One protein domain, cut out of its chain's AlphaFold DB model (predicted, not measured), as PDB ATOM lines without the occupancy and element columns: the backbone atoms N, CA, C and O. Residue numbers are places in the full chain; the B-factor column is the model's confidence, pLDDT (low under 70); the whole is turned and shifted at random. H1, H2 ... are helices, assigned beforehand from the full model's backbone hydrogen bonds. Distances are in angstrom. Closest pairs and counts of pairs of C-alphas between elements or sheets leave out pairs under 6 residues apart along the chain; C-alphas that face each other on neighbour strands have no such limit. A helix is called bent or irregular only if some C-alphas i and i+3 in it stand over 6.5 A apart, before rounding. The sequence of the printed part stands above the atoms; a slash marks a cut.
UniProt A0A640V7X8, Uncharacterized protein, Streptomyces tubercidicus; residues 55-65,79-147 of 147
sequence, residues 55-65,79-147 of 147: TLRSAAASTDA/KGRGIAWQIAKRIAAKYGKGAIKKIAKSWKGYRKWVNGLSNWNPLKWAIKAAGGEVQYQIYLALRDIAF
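This is residues 55 to 65 and 79 to 147 of the 147 residues of an uncharacterized protein of Streptomyces tubercidicus (UniProt A0A640V7X8). Two crossing helices, H2 and H5, make the core of a compact, all-helix domain, and H2 has a sharp kink near residue 96. Past it, the short helices H3 and H4 bring the chain back to where H5 begins, while the small H1 lies loosely at one end. The printed part has 80 residues with five named helices, H1 to H5 in chain order, and no named strand. The radius of gyration of the C-alphas is 11.7 A, and the C-alphas span 34 by 27 by 21 A.

Find C-alpha 55 at (177.886, 261.838, 152.324); from there H1 runs to residue 61. After the cut, H2 takes residues 79 to 103, 23.8 A long, and is irregular: C-alphas 94 and 97 are 9.3 A apart. Next come H3, residues 107 to 116, 14.1 A, and H4, residues 122 to 129, 10.5 A. H5, residues 131 to 146, is 22.8 A long and ends with C-alpha 146 at (194.802, 272.368, 163.732).

H1 is close to H4 but not clearly touching it: look at the C-alphas of Leu 56 and Ala 126, their closest, 6.2 A apart. H2 and H5 touch at a steep tilt of 54 degrees, closest at C-alphas Ala 84 and Ile 138, 4.6 A. H2 and H4 are apart. Every O i to N i+4 pair is within hydrogen-bond range in H1, H3, H4 and H5; in H2, 17 of 21 are.

Residues 66 to 78 are not printed, and C-alphas 65 and 79 stand 9.9 A apart across this cut. The links that are printed whole are tight. Confidence is under 70 at residues 55 to 65, 79 to 83 and 130.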
ATOM      1  N   THR A  55     176.963 262.072 151.192       47.50
ATOM      2  CA  THR A  55     177.886 261.838 152.324       47.50
ATOM      3  C   THR A  55     177.323 262.402 153.631       47.50
ATOM      4  O   THR A  55     177.514 261.823 154.698       47.50
ATOM      5  N   LEU A  56     176.602 263.520 153.553       48.41
ATOM      6  CA  LEU A  56     175.938 264.151 154.697       48.41
ATOM      7  C   LEU A  56     174.613 263.459 155.049       48.41
ATOM      8  O   LEU A  56     174.281 263.332 156.223       48.41
ATOM      9  N   ARG A  57     173.887 262.959 154.047       40.09
ATOM     10  CA  ARG A  57     172.661 262.170 154.183       40.09
ATOM     11  C   ARG A  57     172.985 260.782 154.706       40.09
ATOM     12  O   ARG A  57     172.260 260.329 155.563       40.09
ATOM     13  N   SER A  58     174.092 260.156 154.318       39.88
ATOM     14  CA  SER A  58     174.594 258.930 154.950       39.88
ATOM     15  C   SER A  58     175.043 259.181 156.387       39.88
ATOM     16  O   SER A  58     174.870 258.305 157.223       39.88
ATOM     17  N   ALA A  59     175.554 260.373 156.718       43.38
ATOM     18  CA  ALA A  59     175.832 260.753 158.106       43.38
ATOM     19  C   ALA A  59     174.547 260.914 158.940       43.38
ATOM     20  O   ALA A  59     174.517 260.488 160.091       43.38
ATOM     21  N   ALA A  60     173.493 261.485 158.344       37.06
ATOM     22  CA  ALA A  60     172.176 261.663 158.959       37.06
ATOM     23  C   ALA A  60     171.319 260.376 158.964       37.06
ATOM     24  O   ALA A  60     170.570 260.138 159.895       37.06
ATOM     25  N   ALA A  61     171.457 259.502 157.967       36.69
ATOM     26  CA  ALA A  61     170.815 258.186 157.899       36.69
ATOM     27  C   ALA A  61     171.537 257.174 158.800       36.69
ATOM     28  O   ALA A  61     170.911 256.295 159.376       36.69
ATOM     29  N   SER A  62     172.845 257.353 159.022       39.56
ATOM     30  CA  SER A  62     173.569 256.647 160.085       39.56
ATOM     31  C   SER A  62     173.146 257.098 161.486       39.56
ATOM     32  O   SER A  62     173.575 256.468 162.444       39.56
ATOM     33  N   THR A  63     172.333 258.155 161.636       40.22
ATOM     34  CA  THR A  63     171.731 258.538 162.926       40.22
ATOM     35  C   THR A  63     170.692 257.514 163.394       40.22
ATOM     36  O   THR A  63     170.586 257.292 164.596       40.22
ATOM     37  N   ASP A  64     170.037 256.791 162.479       32.91
ATOM     38  CA  ASP A  64     169.170 255.648 162.826       32.91
ATOM     39  C   ASP A  64     169.983 254.451 163.371       32.91
ATOM     40  O   ASP A  64     169.501 253.639 164.152       32.91
ATOM     41  N   ALA A  65     171.286 254.403 163.063       34.28
ATOM     42  CA  ALA A  65     172.240 253.446 163.628       34.28
ATOM     43  C   ALA A  65     172.928 253.942 164.923       34.28
ATOM     44  O   ALA A  65     173.903 253.334 165.370       34.28
ATOM     45  N   LYS A  79     182.748 254.831 164.514       46.72
ATOM     46  CA  LYS A  79     182.021 255.168 163.266       46.72
ATOM     47  C   LYS A  79     181.674 256.659 163.120       46.72
ATOM     48  O   LYS A  79     181.962 257.237 162.076       46.72
ATOM     49  N   GLY A  80     181.152 257.308 164.166       46.97
ATOM     50  CA  GLY A  80     180.812 258.743 164.127       46.97
ATOM     51  C   GLY A  80     182.030 259.659 163.953       46.97
ATOM     52  O   GLY A  80     181.994 260.617 163.176       46.97
ATOM     53  N   ARG A  81     183.157 259.297 164.584       55.12
ATOM     54  CA  ARG A  81     184.426 260.024 164.458       55.12
ATOM     55  C   ARG A  81     184.974 259.983 163.034       55.12
ATOM     56  O   ARG A  81     185.518 260.979 162.579       55.12
ATOM     57  N   GLY A  82     184.789 258.878 162.307       64.69
ATOM     58  CA  GLY A  82     185.251 258.741 160.922       64.69
ATOM     59  C   GLY A  82     184.601 259.752 159.974       64.69
ATOM     60  O   GLY A  82     185.295 260.421 159.210       64.69
ATOM     61  N   ILE A  83     183.282 259.928 160.065       67.25
ATOM     62  CA  ILE A  83     182.556 260.881 159.214       67.25
ATOM     63  C   ILE A  83     182.878 262.323 159.619       67.25
ATOM     64  O   ILE A  83     183.188 263.155 158.762       67.25
ATOM     65  N   ALA A  84     182.896 262.608 160.924       73.00
ATOM     66  CA  ALA A  84     183.305 263.910 161.447       73.00
ATOM     67  C   ALA A  84     184.733 264.286 161.015       73.00
ATOM     68  O   ALA A  84     184.984 265.428 160.632       73.00
ATOM     69  N   TRP A  85     185.648 263.316 160.996       78.06
ATOM     70  CA  TRP A  85     187.025 263.480 160.538       78.06
ATOM     71  C   TRP A  85     187.120 263.781 159.041       78.06
ATOM     72  O   TRP A  85     187.865 264.671 158.640       78.06
ATOM     73  N   GLN A  86     186.339 263.098 158.202       76.25
ATOM     74  CA  GLN A  86     186.286 263.380 156.760       76.25
ATOM     75  C   GLN A  86     185.765 264.795 156.478       76.25
ATOM     76  O   GLN A  86     186.348 265.528 155.673       76.25
ATOM     77  N   ILE A  87     184.708 265.209 157.182       76.38
ATOM     78  CA  ILE A  87     184.170 266.572 157.105       76.38
ATOM     79  C   ILE A  87     185.233 267.575 157.566       76.38
ATOM     80  O   ILE A  87     185.516 268.538 156.851       76.38
ATOM     81  N   ALA A  88     185.883 267.319 158.702       81.44
ATOM     82  CA  ALA A  88     186.937 268.170 159.237       81.44
ATOM     83  C   ALA A  88     188.127 268.296 158.275       81.44
ATOM     84  O   ALA A  88     188.575 269.412 158.032       81.44
ATOM     85  N   LYS A  89     188.586 267.209 157.637       78.69
ATOM     86  CA  LYS A  89     189.644 267.251 156.608       78.69
ATOM     87  C   LYS A  89     189.240 268.081 155.392       78.69
ATOM     88  O   LYS A  89     190.071 268.807 154.852       78.69
ATOM     89  N   ARG A  90     187.982 268.010 154.948       77.56
ATOM     90  CA  ARG A  90     187.507 268.826 153.818       77.56
ATOM     91  C   ARG A  90     187.388 270.300 154.171       77.56
ATOM     92  O   ARG A  90     187.813 271.136 153.378       77.56
ATOM     93  N   ILE A  91     186.872 270.618 155.358       77.56
ATOM     94  CA  ILE A  91     186.894 271.984 155.900       77.56
ATOM     95  C   ILE A  91     188.347 272.460 155.986       77.56
ATOM     96  O   ILE A  91     188.660 273.568 155.561       77.56
ATOM     97  N   ALA A  92     189.248 271.596 156.447       76.88
ATOM     98  CA  ALA A  92     190.645 271.937 156.598       76.88
ATOM     99  C   ALA A  92     191.334 272.273 155.279       76.88
ATOM    100  O   ALA A  92     192.024 273.285 155.179       76.88
ATOM    101  N   ALA A  93     191.086 271.460 154.256       74.38
ATOM    102  CA  ALA A  93     191.584 271.692 152.908       74.38
ATOM    103  C   ALA A  93     190.998 272.967 152.275       74.38
ATOM    104  O   ALA A  93     191.684 273.637 151.513       74.38
ATOM    105  N   LYS A  94     189.741 273.314 152.587       76.69
ATOM    106  CA  LYS A  94     189.051 274.502 152.051       76.69
ATOM    107  C   LYS A  94     189.517 275.816 152.679       76.69
ATOM    108  O   LYS A  94     189.655 276.797 151.961       76.69
ATOM    109  N   TYR A  95     189.682 275.852 154.000       77.00
ATOM    110  CA  TYR A  95     189.940 277.091 154.748       77.00
ATOM    111  C   TYR A  95     191.410 277.255 155.162       77.00
ATOM    112  O   TYR A  95     191.826 278.353 155.528       77.00
ATOM    113  N   GLY A  96     192.204 276.186 155.102       74.62
ATOM    114  CA  GLY A  96     193.607 276.190 155.503       74.62
ATOM    115  C   GLY A  96     193.808 276.150 157.023       74.62
ATOM    116  O   GLY A  96     192.955 276.561 157.816       74.62
ATOM    117  N   LYS A  97     194.979 275.662 157.452       75.94
ATOM    118  CA  LYS A  97     195.278 275.362 158.866       75.94
ATOM    119  C   LYS A  97     195.108 276.571 159.797       75.94
ATOM    120  O   LYS A  97     194.562 276.433 160.888       75.94
ATOM    121  N   GLY A  98     195.498 277.769 159.352       78.19
ATOM    122  CA  GLY A  98     195.389 279.002 160.144       78.19
ATOM    123  C   GLY A  98     193.946 279.424 160.450       78.19
ATOM    124  O   GLY A  98     193.650 279.846 161.570       78.19
ATOM    125  N   ALA A  99     193.028 279.263 159.492       78.25
ATOM    126  CA  ALA A  99     191.615 279.570 159.697       78.25
ATOM    127  C   ALA A  99     190.954 278.541 160.621       78.25
ATOM    128  O   ALA A  99     190.254 278.921 161.559       78.25
ATOM    129  N   ILE A 100     191.243 277.249 160.430       84.62
ATOM    130  CA  ILE A 100     190.731 276.195 161.319       84.62
ATOM    131  C   ILE A 100     191.235 276.402 162.739       84.62
ATOM    132  O   ILE A 100     190.462 276.248 163.671       84.62
ATOM    133  N   LYS A 101     192.496 276.802 162.928       84.88
ATOM    134  CA  LYS A 101     193.050 277.065 164.260       84.88
ATOM    135  C   LYS A 101     192.268 278.152 164.997       84.88
ATOM    136  O   LYS A 101     192.050 278.033 166.197       84.88
ATOM    137  N   LYS A 102     191.784 279.180 164.285       83.62
ATOM    138  CA  LYS A 102     190.891 280.212 164.846       83.62
ATOM    139  C   LYS A 102     189.486 279.669 165.131       83.62
ATOM    140  O   LYS A 102     188.933 279.959 166.189       83.62
ATOM    141  N   ILE A 103     188.934 278.862 164.225       83.38
ATOM    142  CA  ILE A 103     187.594 278.260 164.344       83.38
ATOM    143  C   ILE A 103     187.542 277.244 165.500       83.38
ATOM    144  O   ILE A 103     186.643 277.295 166.334       83.38
ATOM    145  N   ALA A 104     188.529 276.355 165.579       88.00
ATOM    146  CA  ALA A 104     188.649 275.270 166.549       88.00
ATOM    147  C   ALA A 104     189.336 275.688 167.861       88.00
ATOM    148  O   ALA A 104     189.522 274.855 168.745       88.00
ATOM    149  N   LYS A 105     189.683 276.975 168.027       84.50
ATOM    150  CA  LYS A 105     190.222 277.513 169.289       84.50
ATOM    151  C   LYS A 105     189.235 277.353 170.446       84.50
ATOM    152  O   LYS A 105     189.641 277.199 171.591       84.50
ATOM    153  N   SER A 106     187.937 277.434 170.158       87.69
ATOM    154  CA  SER A 106     186.887 277.241 171.154       87.69
ATOM    155  C   SER A 106     185.608 276.721 170.513       87.69
ATOM    156  O   SER A 106     185.292 277.047 169.368       87.69
ATOM    157  N   TRP A 107     184.816 275.986 171.292       82.69
ATOM    158  CA  TRP A 107     183.494 275.522 170.873       82.69
ATOM    159  C   TRP A 107     182.560 276.673 170.462       82.69
ATOM    160  O   TRP A 107     181.847 276.591 169.459       82.69
ATOM    161  N   LYS A 108     182.607 277.793 171.196       86.75
ATOM    162  CA  LYS A 108     181.843 279.010 170.877       86.75
ATOM    163  C   LYS A 108     182.282 279.620 169.541       86.75
ATOM    164  O   LYS A 108     181.430 280.037 168.759       86.75
ATOM    165  N   GLY A 109     183.587 279.634 169.263       86.31
ATOM    166  CA  GLY A 109     184.154 280.078 167.986       86.31
ATOM    167  C   GLY A 109     183.674 279.225 166.814       86.31
ATOM    168  O   GLY A 109     183.188 279.768 165.823       86.31
ATOM    169  N   TYR A 110     183.696 277.901 166.975       87.81
ATOM    170  CA  TYR A 110     183.158 276.965 165.992       87.81
ATOM    171  C   TYR A 110     181.669 277.207 165.726       87.81
ATOM    172  O   TYR A 110     181.276 277.402 164.577       87.81
ATOM    173  N   ARG A 111     180.830 277.295 166.765       87.94
ATOM    174  CA  ARG A 111     179.393 277.577 166.590       87.94
ATOM    175  C   ARG A 111     179.125 278.927 165.931       87.94
ATOM    176  O   ARG A 111     178.209 279.023 165.112       87.94
ATOM    177  N   LYS A 112     179.896 279.965 166.266       88.75
ATOM    178  CA  LYS A 112     179.788 281.283 165.622       88.75
ATOM    179  C   LYS A 112     180.150 281.195 164.141       88.75
ATOM    180  O   LYS A 112     179.428 281.745 163.319       88.75
ATOM    181  N   TRP A 113     181.205 280.459 163.802       88.81
ATOM    182  CA  TRP A 113     181.590 280.203 162.415       88.81
ATOM    183  C   TRP A 113     180.496 279.452 161.648       88.81
ATOM    184  O   TRP A 113     180.074 279.926 160.599       88.81
ATOM    185  N   VAL A 114     179.955 278.357 162.200       86.81
ATOM    186  CA  VAL A 114     178.861 277.604 161.560       86.81
ATOM    187  C   VAL A 114     177.639 278.497 161.321       86.81
ATOM    188  O   VAL A 114     177.051 278.467 160.243       86.81
ATOM    189  N   ASN A 115     177.251 279.324 162.297       87.06
ATOM    190  CA  ASN A 115     176.110 280.232 162.133       87.06
ATOM    191  C   ASN A 115     176.400 281.408 161.189       87.06
ATOM    192  O   ASN A 115     175.469 281.889 160.546       87.06
ATOM    193  N   GLY A 116     177.663 281.828 161.077       86.12
ATOM    194  CA  GLY A 116     178.125 282.871 160.161       86.12
ATOM    195  C   GLY A 116     178.281 282.415 158.707       86.12
ATOM    196  O   GLY A 116     178.441 283.258 157.829       86.12
ATOM    197  N   LEU A 117     178.211 281.109 158.422       83.38
ATOM    198  CA  LEU A 117     178.114 280.612 157.047       83.38
ATOM    199  C   LEU A 117     176.836 281.163 156.385       83.38
ATOM    200  O   LEU A 117     175.791 281.283 157.034       83.38
ATOM    201  N   SER A 118     176.907 281.460 155.083       81.62
ATOM    202  CA  SER A 118     175.735 281.871 154.296       81.62
ATOM    203  C   SER A 118     174.610 280.834 154.402       81.62
ATOM    204  O   SER A 118     174.875 279.632 154.458       81.62
ATOM    205  N   ASN A 119     173.351 281.284 154.403       77.62
ATOM    206  CA  ASN A 119     172.186 280.389 154.396       77.62
ATOM    207  C   ASN A 119     172.098 279.544 153.115       77.62
ATOM    208  O   ASN A 119     171.465 278.497 153.128       77.62
ATOM    209  N   TRP A 120     172.787 279.949 152.048       74.44
ATOM    210  CA  TRP A 120     172.925 279.165 150.818       74.44
ATOM    211  C   TRP A 120     174.059 278.135 150.885       74.44
ATOM    212  O   TRP A 120     174.253 277.361 149.952       74.44
ATOM    213  N   ASN A 121     174.836 278.109 151.974       74.56
ATOM    214  CA  ASN A 121     175.928 277.161 152.118       74.56
ATOM    215  C   ASN A 121     175.399 275.810 152.638       74.56
ATOM    216  O   ASN A 121     174.961 275.735 153.792       74.56
ATOM    217  N   PRO A 122     175.500 274.720 151.855       72.00
ATOM    218  CA  PRO A 122     174.998 273.410 152.265       72.00
ATOM    219  C   PRO A 122     175.701 272.875 153.519       72.00
ATOM    220  O   PRO A 122     175.095 272.144 154.299       72.00
ATOM    221  N   LEU A 123     176.949 273.285 153.778       77.25
ATOM    222  CA  LEU A 123     177.692 272.876 154.971       77.25
ATOM    223  C   LEU A 123     177.015 273.350 156.264       77.25
ATOM    224  O   LEU A 123     177.022 272.628 157.257       77.25
ATOM    225  N   LYS A 124     176.399 274.540 156.254       82.38
ATOM    226  CA  LYS A 124     175.693 275.088 157.420       82.38
ATOM    227  C   LYS A 124     174.534 274.188 157.825       82.38
ATOM    228  O   LYS A 124     174.427 273.802 158.988       82.38
ATOM    229  N   TRP A 125     173.690 273.853 156.856       79.69
ATOM    230  CA  TRP A 125     172.518 273.013 157.068       79.69
ATOM    231  C   TRP A 125     172.902 271.594 157.421       79.69
ATOM    232  O   TRP A 125     172.319 271.025 158.332       79.69
ATOM    233  N   ALA A 126     173.940 271.059 156.791       73.00
ATOM    234  CA  ALA A 126     174.411 269.720 157.079       73.00
ATOM    235  C   ALA A 126     174.952 269.577 158.509       73.00
ATOM    236  O   ALA A 126     174.591 268.646 159.221       73.00
ATOM    237  N   ILE A 127     175.758 270.541 158.966       78.69
ATOM    238  CA  ILE A 127     176.250 270.580 160.348       78.69
ATOM    239  C   ILE A 127     175.086 270.791 161.329       78.69
ATOM    240  O   ILE A 127     175.063 270.178 162.396       78.69
ATOM    241  N   LYS A 128     174.101 271.634 160.988       77.75
ATOM    242  CA  LYS A 128     172.910 271.849 161.824       77.75
ATOM    243  C   LYS A 128     172.000 270.620 161.907       77.75
ATOM    244  O   LYS A 128     171.515 270.332 162.995       77.75
ATOM    245  N   ALA A 129     171.811 269.900 160.806       70.81
ATOM    246  CA  ALA A 129     170.969 268.709 160.726       70.81
ATOM    247  C   ALA A 129     171.600 267.486 161.409       70.81
ATOM    248  O   ALA A 129     170.878 266.648 161.930       70.81
ATOM    249  N   ALA A 130     172.934 267.401 161.467       68.06
ATOM    250  CA  ALA A 130     173.650 266.264 162.054       68.06
ATOM    251  C   ALA A 130     173.529 266.137 163.591       68.06
ATOM    252  O   ALA A 130     174.019 265.170 164.170       68.06
ATOM    253  N   GLY A 131     172.905 267.103 164.271       72.31
ATOM    254  CA  GLY A 131     172.729 267.080 165.724       72.31
ATOM    255  C   GLY A 131     173.972 267.504 166.521       72.31
ATOM    256  O   GLY A 131     175.084 267.629 166.004       72.31
ATOM    257  N   GLY A 132     173.776 267.783 167.815       73.00
ATOM    258  CA  GLY A 132     174.801 268.386 168.681       73.00
ATOM    259  C   GLY A 132     176.056 267.529 168.883       73.00
ATOM    260  O   GLY A 132     177.159 268.073 168.923       73.00
ATOM    261  N   GLU A 133     175.900 266.206 168.946       74.06
ATOM    262  CA  GLU A 133     177.001 265.251 169.134       74.06
ATOM    263  C   GLU A 133     177.942 265.232 167.918       74.06
ATOM    264  O   GLU A 133     179.157 265.383 168.043       74.06
ATOM    265  N   VAL A 134     177.390 265.159 166.703       75.38
ATOM    266  CA  VAL A 134     178.195 265.170 165.472       75.38
ATOM    267  C   VAL A 134     178.890 266.517 165.289       75.38
ATOM    268  O   VAL A 134     180.055 266.563 164.896       75.38
ATOM    269  N   GLN A 135     178.230 267.626 165.642       80.88
ATOM    270  CA  GLN A 135     178.875 268.941 165.659       80.88
ATOM    271  C   GLN A 135     180.089 268.973 166.590       80.88
ATOM    272  O   GLN A 135     181.120 269.546 166.227       80.88
ATOM    273  N   TYR A 136     179.970 268.373 167.774       80.31
ATOM    274  CA  TYR A 136     181.051 268.314 168.749       80.31
ATOM    275  C   TYR A 136     182.205 267.431 168.263       80.31
ATOM    276  O   TYR A 136     183.365 267.834 168.350       80.31
ATOM    277  N   GLN A 137     181.904 266.293 167.636       82.25
ATOM    278  CA  GLN A 137     182.916 265.435 167.015       82.25
ATOM    279  C   GLN A 137     183.648 266.128 165.858       82.25
ATOM    280  O   GLN A 137     184.867 266.001 165.747       82.25
ATOM    281  N   ILE A 138     182.943 266.904 165.024       81.88
ATOM    282  CA  ILE A 138     183.564 267.712 163.959       81.88
ATOM    283  C   ILE A 138     184.489 268.765 164.572       81.88
ATOM    284  O   ILE A 138     185.603 268.956 164.090       81.88
ATOM    285  N   TYR A 139     184.065 269.430 165.648       86.44
ATOM    286  CA  TYR A 139     184.904 270.388 166.369       86.44
ATOM    287  C   TYR A 139     186.173 269.739 166.932       86.44
ATOM    288  O   TYR A 139     187.266 270.270 166.729       86.44
ATOM    289  N   LEU A 140     186.051 268.590 167.602       86.56
ATOM    290  CA  LEU A 140     187.200 267.854 168.129       86.56
ATOM    291  C   LEU A 140     188.157 267.437 167.011       86.56
ATOM    292  O   LEU A 140     189.360 267.639 167.142       86.56
ATOM    293  N   ALA A 141     187.623 266.933 165.897       85.44
ATOM    294  CA  ALA A 141     188.404 266.575 164.718       85.44
ATOM    295  C   ALA A 141     189.129 267.784 164.103       85.44
ATOM    296  O   ALA A 141     190.307 267.704 163.778       85.44
ATOM    297  N   LEU A 142     188.458 268.933 163.978       85.25
ATOM    298  CA  LEU A 142     189.082 270.167 163.488       85.25
ATOM    299  C   LEU A 142     190.196 270.655 164.412       85.25
ATOM    300  O   LEU A 142     191.197 271.183 163.931       85.25
ATOM    301  N   ARG A 143     190.025 270.494 165.726       85.88
ATOM    302  CA  ARG A 143     191.030 270.882 166.715       85.88
ATOM    303  C   ARG A 143     192.277 270.008 166.608       85.88
ATOM    304  O   ARG A 143     193.360 270.561 166.552       85.88
ATOM    305  N   ASP A 144     192.103 268.700 166.490       85.25
ATOM    306  CA  ASP A 144     193.181 267.713 166.314       85.25
ATOM    307  C   ASP A 144     193.946 267.897 164.982       85.25
ATOM    308  O   ASP A 144     195.147 267.690 164.902       85.25
ATOM    309  N   ILE A 145     193.283 268.391 163.927       81.19
ATOM    310  CA  ILE A 145     193.964 268.766 162.671       81.19
ATOM    311  C   ILE A 145     194.751 270.083 162.815       81.19
ATOM    312  O   ILE A 145     195.756 270.303 162.130       81.19
ATOM    313  N   ALA A 146     194.264 271.012 163.638       82.25
ATOM    314  CA  ALA A 146     194.802 272.368 163.732       82.25
ATOM    315  C   ALA A 146     195.922 272.534 164.771       82.25
ATOM    316  O   ALA A 146     196.757 273.433 164.594       82.25
ATOM    317  N   PHE A 147     195.919 271.714 165.820       79.88
ATOM    318  CA  PHE A 147     196.845 271.732 166.953       79.88
ATOM    319  C   PHE A 147     197.546 270.386 167.057       79.88
ATOM    320  O   PHE A 147     198.792 270.422 167.096       79.88
TER     321      PHE A 147